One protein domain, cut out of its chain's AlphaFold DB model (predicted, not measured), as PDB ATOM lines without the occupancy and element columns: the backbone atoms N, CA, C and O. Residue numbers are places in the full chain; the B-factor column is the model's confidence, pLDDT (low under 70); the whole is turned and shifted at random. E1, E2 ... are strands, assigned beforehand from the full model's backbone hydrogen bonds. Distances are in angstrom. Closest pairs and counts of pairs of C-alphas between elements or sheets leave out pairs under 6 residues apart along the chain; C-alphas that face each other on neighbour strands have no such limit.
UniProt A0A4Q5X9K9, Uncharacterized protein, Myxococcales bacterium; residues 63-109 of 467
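What this domain is: This is residues 63 to 109 of the 467 residues of an uncharacterized protein of Myxococcales bacterium (UniProt A0A4Q5X9K9). What is the main picture? It has little regular structure: a small hairpin, E1 and E2, with the loops of residues 63 to 75 at one end of the length and the winding stretch 84 to 109 reaching to the other. What is it made of? The printed part has 47 residues, no named helix and two strands, E1 then E2, antiparallel; the class is all strand, with 6 residues in named elements. It is compact, with a radius of gyration of the C-alphas of 10.7 A, and elongated, spanning 29 by 18 by 13 A.

Where its parts are: Where is E1? It holds residues 76 to 78, 6.2 A long, from C-alpha 76 at (48.115, -51.934, -21.896). Where is E2? It holds residues 81 to 83, 6.1 A long, ending at C-alpha 83 at (49.676, -47.191, -23.612).

How they stand to each other: How do the strands pair? E1 and E2 form a hairpin with a tight link, antiparallel at 134 degrees. Which atoms show it? N 76 and O 83 are within hydrogen-bond range at 2.8 A, and C-alphas 77 and 82 face each other at 4.8 A.

The domain as a whole: How large is it? The C-alphas farthest apart, of Ser 68 and Cys 100, are 29.7 A apart; the printed part has no cut. Where is confidence low? Residues 65 to 69 and residue 85 have pLDDT under 70.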
ATOM      1  N   CYS A  63      41.320 -48.432 -27.307       77.25
ATOM      2  CA  CYS A  63      40.753 -49.672 -26.789       77.25
ATOM      3  C   CYS A  63      39.370 -49.384 -26.200       77.25
ATOM      4  O   CYS A  63      39.151 -48.320 -25.620       77.25
ATOM      5  N   GLY A  64      38.421 -50.307 -26.363       70.75
ATOM      6  CA  GLY A  64      37.082 -50.199 -25.788       70.75
ATOM      7  C   GLY A  64      37.103 -49.737 -24.327       70.75
ATOM      8  O   GLY A  64      37.854 -50.259 -23.502       70.75
ATOM      9  N   ALA A  65      36.268 -48.747 -23.998       58.50
ATOM     10  CA  ALA A  65      36.174 -48.149 -22.660       58.50
ATOM     11  C   ALA A  65      35.793 -49.153 -21.549       58.50
ATOM     12  O   ALA A  65      35.890 -48.838 -20.366       58.50
ATOM     13  N   ASP A  66      35.365 -50.360 -21.924       62.12
ATOM     14  CA  ASP A  66      35.063 -51.483 -21.040       62.12
ATOM     15  C   ASP A  66      36.278 -52.394 -20.757       62.12
ATOM     16  O   ASP A  66      36.141 -53.401 -20.060       62.12
ATOM     17  N   GLY A  67      37.460 -52.063 -21.295       57.03
ATOM     18  CA  GLY A  67      38.685 -52.854 -21.168       57.03
ATOM     19  C   GLY A  67      38.631 -54.208 -21.886       57.03
ATOM     20  O   GLY A  67      39.494 -55.054 -21.651       57.03
ATOM     21  N   SER A  68      37.614 -54.445 -22.726       61.94
ATOM     22  CA  SER A  68      37.393 -55.741 -23.379       61.94
ATOM     23  C   SER A  68      38.176 -55.907 -24.686       61.94
ATOM     24  O   SER A  68      38.449 -57.038 -25.098       61.94
ATOM     25  N   GLU A  69      38.591 -54.804 -25.313       67.44
ATOM     26  CA  GLU A  69      39.445 -54.824 -26.499       67.44
ATOM     27  C   GLU A  69      40.923 -54.806 -26.098       67.44
ATOM     28  O   GLU A  69      41.428 -53.884 -25.457       67.44
ATOM     29  N   THR A  70      41.635 -55.862 -26.488       73.88
ATOM     30  CA  THR A  70      43.078 -55.983 -26.290       73.88
ATOM     31  C   THR A  70      43.815 -55.038 -27.230       73.88
ATOM     32  O   THR A  70      43.668 -55.147 -28.449       73.88
ATOM     33  N   CYS A  71      44.653 -54.169 -26.675       76.50
ATOM     34  CA  CYS A  71      45.575 -53.360 -27.458       76.50
ATOM     35  C   CYS A  71      46.529 -54.236 -28.288       76.50
ATOM     36  O   CYS A  71      46.927 -55.315 -27.841       76.50
ATOM     37  N   PRO A  72      46.904 -53.814 -29.506       81.06
ATOM     38  CA  PRO A  72      47.844 -54.569 -30.322       81.06
ATOM     39  C   PRO A  72      49.240 -54.605 -29.676       81.06
ATOM     40  O   PRO A  72      49.812 -53.570 -29.345       81.06
ATOM     41  N   GLY A  73      49.821 -55.803 -29.553       80.56
ATOM     42  CA  GLY A  73      51.159 -56.009 -28.980       80.56
ATOM     43  C   GLY A  73      51.148 -56.183 -27.457       80.56
ATOM     44  O   GLY A  73      50.197 -56.726 -26.907       80.56
ATOM     45  N   ASP A  74      52.220 -55.739 -26.797       74.19
ATOM     46  CA  ASP A  74      52.363 -55.763 -25.330       74.19
ATOM     47  C   ASP A  74      51.828 -54.470 -24.667       74.19
ATOM     48  O   ASP A  74      52.129 -54.195 -23.507       74.19
ATOM     49  N   LEU A  75      51.057 -53.657 -25.402       76.25
ATOM     50  CA  LEU A  75      50.463 -52.405 -24.923       76.25
ATOM     51  C   LEU A  75      49.323 -52.687 -23.922       76.25
ATOM     52  O   LEU A  75      48.556 -53.637 -24.090       76.25
ATOM     53  N   LEU A  76      49.182 -51.851 -22.894       75.06
ATOM     54  CA  LEU A  76      48.115 -51.934 -21.896       75.06
ATOM     55  C   LEU A  76      46.968 -50.987 -22.266       75.06
ATOM     56  O   LEU A  76      47.193 -49.842 -22.652       75.06
ATOM     57  N   CYS A  77      45.730 -51.466 -22.142       72.75
ATOM     58  CA  CYS A  77      44.542 -50.633 -22.296       72.75
ATOM     59  C   CYS A  77      44.252 -49.908 -20.978       72.75
ATOM     60  O   CYS A  77      43.872 -50.553 -19.999       72.75
ATOM     61  N   GLN A  78      44.407 -48.584 -20.956       71.12
ATOM     62  CA  GLN A  78      44.114 -47.755 -19.786       71.12
ATOM     63  C   GLN A  78      43.348 -46.508 -20.229       71.12
ATOM     64  O   GLN A  78      43.776 -45.773 -21.120       71.12
ATOM     65  N   SER A  79      42.161 -46.301 -19.653       72.00
ATOM     66  CA  SER A  79      41.271 -45.172 -19.975       72.00
ATOM     67  C   SER A  79      40.936 -45.030 -21.470       72.00
ATOM     68  O   SER A  79      40.842 -43.923 -22.001       72.00
ATOM     69  N   GLY A  80      40.762 -46.161 -22.162       72.94
ATOM     70  CA  GLY A  80      40.374 -46.209 -23.573       72.94
ATOM     71  C   GLY A  80      41.505 -45.941 -24.572       72.94
ATOM     72  O   GLY A  80      41.246 -45.816 -25.768       72.94
ATOM     73  N   LYS A  81      42.758 -45.859 -24.108       76.94
ATOM     74  CA  LYS A  81      43.944 -45.718 -24.961       76.94
ATOM     75  C   LYS A  81      44.924 -46.859 -24.745       76.94
ATOM     76  O   LYS A  81      45.097 -47.345 -23.628       76.94
ATOM     77  N   CYS A  82      45.596 -47.242 -25.824       76.44
ATOM     78  CA  CYS A  82      46.682 -48.207 -25.779       76.44
ATOM     79  C   CYS A  82      47.990 -47.518 -25.395       76.44
ATOM     80  O   CYS A  82      48.564 -46.772 -26.188       76.44
ATOM     81  N   ILE A  83      48.446 -47.758 -24.167       75.06
ATOM     82  CA  ILE A  83      49.676 -47.191 -23.612       75.06
ATOM     83  C   ILE A  83      50.769 -48.255 -23.658       75.06
ATOM     84  O   ILE A  83      50.541 -49.420 -23.331       75.06
ATOM     85  N   ASP A  84      51.965 -47.869 -24.090       76.50
ATOM     86  CA  ASP A  84      53.134 -48.742 -24.020       76.50
ATOM     87  C   ASP A  84      53.613 -48.822 -22.569       76.50
ATOM     88  O   ASP A  84      54.020 -47.786 -22.045       76.50
ATOM     89  N   PRO A  85      53.609 -50.001 -21.914       68.75
ATOM     90  CA  PRO A  85      54.119 -50.140 -20.551       68.75
ATOM     91  C   PRO A  85      55.600 -49.767 -20.399       68.75
ATOM     92  O   PRO A  85      56.093 -49.695 -19.278       68.75
ATOM     93  N   ALA A  86      56.339 -49.555 -21.492       72.50
ATOM     94  CA  ALA A  86      57.675 -48.970 -21.441       72.50
ATOM     95  C   ALA A  86      57.688 -47.440 -21.228       72.50
ATOM     96  O   ALA A  86      58.759 -46.897 -20.967       72.50
ATOM     97  N   ASN A  87      56.546 -46.756 -21.361       78.19
ATOM     98  CA  ASN A  87      56.391 -45.297 -21.272       78.19
ATOM     99  C   ASN A  87      55.452 -44.852 -20.131       78.19
ATOM    100  O   ASN A  87      54.962 -43.729 -20.189       78.19
ATOM    101  N   ASP A  88      55.156 -45.734 -19.182       78.94
ATOM    102  CA  ASP A  88      54.398 -45.484 -17.946       78.94
ATOM    103  C   ASP A  88      54.926 -46.498 -16.914       78.94
ATOM    104  O   ASP A  88      54.443 -47.638 -16.821       78.94
ATOM    105  N   ALA A  89      56.070 -46.178 -16.301       83.00
ATOM    106  CA  ALA A  89      56.850 -47.173 -15.566       83.00
ATOM    107  C   ALA A  89      56.262 -47.521 -14.186       83.00
ATOM    108  O   ALA A  89      56.522 -48.630 -13.695       83.00
ATOM    109  N   ASP A  90      55.425 -46.664 -13.603       80.00
ATOM    110  CA  ASP A  90      54.703 -46.925 -12.355       80.00
ATOM    111  C   ASP A  90      53.228 -47.327 -12.536       80.00
ATOM    112  O   ASP A  90      52.646 -47.919 -11.616       80.00
ATOM    113  N   ARG A  91      52.696 -47.188 -13.759       81.31
ATOM    114  CA  ARG A  91      51.369 -47.638 -14.203       81.31
ATOM    115  C   ARG A  91      50.216 -46.835 -13.617       81.31
ATOM    116  O   ARG A  91      49.111 -47.380 -13.469       81.31
ATOM    117  N   ASP A  92      50.437 -45.571 -13.282       74.25
ATOM    118  CA  ASP A  92      49.367 -44.677 -12.842       74.25
ATOM    119  C   ASP A  92      48.464 -44.200 -14.008       74.25
ATOM    120  O   ASP A  92      47.351 -43.701 -13.792       74.25
ATOM    121  N   GLY A  93      48.873 -44.467 -15.257       76.31
ATOM    122  CA  GLY A  93      48.153 -44.124 -16.483       76.31
ATOM    123  C   GLY A  93      48.584 -42.802 -17.115       76.31
ATOM    124  O   GLY A  93      47.916 -42.326 -18.045       76.31
ATOM    125  N   ILE A  94      49.659 -42.189 -16.625       77.00
ATOM    126  CA  ILE A  94      50.255 -40.970 -17.153       77.00
ATOM    127  C   ILE A  94      51.513 -41.355 -17.933       77.00
ATOM    128  O   ILE A  94      52.349 -42.132 -17.507       77.00
ATOM    129  N   LEU A  95      51.648 -40.823 -19.149       80.69
ATOM    130  CA  LEU A  95      52.836 -41.093 -19.956       80.69
ATOM    131  C   LEU A  95      54.066 -40.444 -19.310       80.69
ATOM    132  O   LEU A  95      54.008 -39.258 -18.997       80.69
ATOM    133  N   ALA A  96      55.206 -41.131 -19.307       82.81
ATOM    134  CA  ALA A  96      56.507 -40.699 -18.784       82.81
ATOM    135  C   ALA A  96      56.960 -39.281 -19.188       82.81
ATOM    136  O   ALA A  96      57.777 -38.656 -18.522       82.81
ATOM    137  N   GLY A  97      56.480 -38.759 -20.326       79.00
ATOM    138  CA  GLY A  97      56.776 -37.390 -20.779       79.00
ATOM    139  C   GLY A  97      55.863 -36.303 -20.197       79.00
ATOM    140  O   GLY A  97      56.126 -35.119 -20.388       79.00
ATOM    141  N   SER A  98      54.760 -36.697 -19.569       83.38
ATOM    142  CA  SER A  98      53.795 -35.856 -18.852       83.38
ATOM    143  C   SER A  98      53.780 -36.149 -17.353       83.38
ATOM    144  O   SER A  98      53.217 -35.353 -16.608       83.38
ATOM    145  N   ASP A  99      54.401 -37.247 -16.934       83.19
ATOM    146  CA  ASP A  99      54.628 -37.614 -15.550       83.19
ATOM    147  C   ASP A  99      55.850 -36.876 -14.975       83.19
ATOM    148  O   ASP A  99      56.885 -36.700 -15.622       83.19
ATOM    149  N   CYS A 100      55.700 -36.385 -13.756       87.75
ATOM    150  CA  CYS A 100      56.737 -35.721 -12.993       87.75
ATOM    151  C   CYS A 100      57.759 -36.709 -12.412       87.75
ATOM    152  O   CYS A 100      58.927 -36.340 -12.231       87.75
ATOM    153  N   ASP A 101      57.340 -37.930 -12.099       86.69
ATOM    154  CA  ASP A 101      58.190 -39.031 -11.671       86.69
ATOM    155  C   ASP A 101      57.531 -40.361 -12.049       86.69
ATOM    156  O   ASP A 101      56.907 -40.990 -11.212       86.69
ATOM    157  N   ASP A 102      57.781 -40.808 -13.282       82.62
ATOM    158  CA  ASP A 102      57.287 -42.059 -13.898       82.62
ATOM    159  C   ASP A 102      57.625 -43.352 -13.116       82.62
ATOM    160  O   ASP A 102      57.423 -44.462 -13.597       82.62
ATOM    161  N   THR A 103      58.252 -43.247 -11.942       87.12
ATOM    162  CA  THR A 103      58.582 -44.376 -11.066       87.12
ATOM    163  C   THR A 103      57.836 -44.361  -9.730       87.12
ATOM    164  O   THR A 103      58.028 -45.292  -8.937       87.12
ATOM    165  N   ASP A 104      57.012 -43.345  -9.474       83.94
ATOM    166  CA  ASP A 104      56.245 -43.156  -8.246       83.94
ATOM    167  C   ASP A 104      54.767 -42.844  -8.566       83.94
ATOM    168  O   ASP A 104      54.429 -41.685  -8.819       83.94
ATOM    169  N   PRO A 105      53.854 -43.830  -8.436       82.88
ATOM    170  CA  PRO A 105      52.469 -43.708  -8.903       82.88
ATOM    171  C   PRO A 105      51.619 -42.722  -8.080       82.88
ATOM    172  O   PRO A 105      50.420 -42.571  -8.312       82.88
ATOM    173  N   GLU A 106      52.197 -42.087  -7.054       81.12
ATOM    174  CA  GLU A 106      51.572 -40.989  -6.314       81.12
ATOM    175  C   GLU A 106      51.894 -39.601  -6.916       81.12
ATOM    176  O   GLU A 106      51.306 -38.598  -6.497       81.12
ATOM    177  N   VAL A 107      52.804 -39.512  -7.895       82.38
ATOM    178  CA  VAL A 107      53.374 -38.263  -8.423       82.38
ATOM    179  C   VAL A 107      52.987 -38.046  -9.889       82.38
ATOM    180  O   VAL A 107      53.843 -38.002 -10.750       82.38
ATOM    181  N   GLY A 108      51.709 -37.790 -10.176       84.06
ATOM    182  CA  GLY A 108      51.257 -37.592 -11.562       84.06
ATOM    183  C   GLY A 108      51.684 -36.268 -12.232       84.06
ATOM    184  O   GLY A 108      52.658 -35.629 -11.855       84.06
ATOM    185  N   ILE A 109      50.896 -35.761 -13.198       84.00
ATOM    186  CA  ILE A 109      51.215 -34.564 -14.030       84.00
ATOM    187  C   ILE A 109      51.496 -33.251 -13.268       84.00
ATOM    188  O   ILE A 109      51.914 -32.248 -13.863       84.00
TER     189      ILE A 109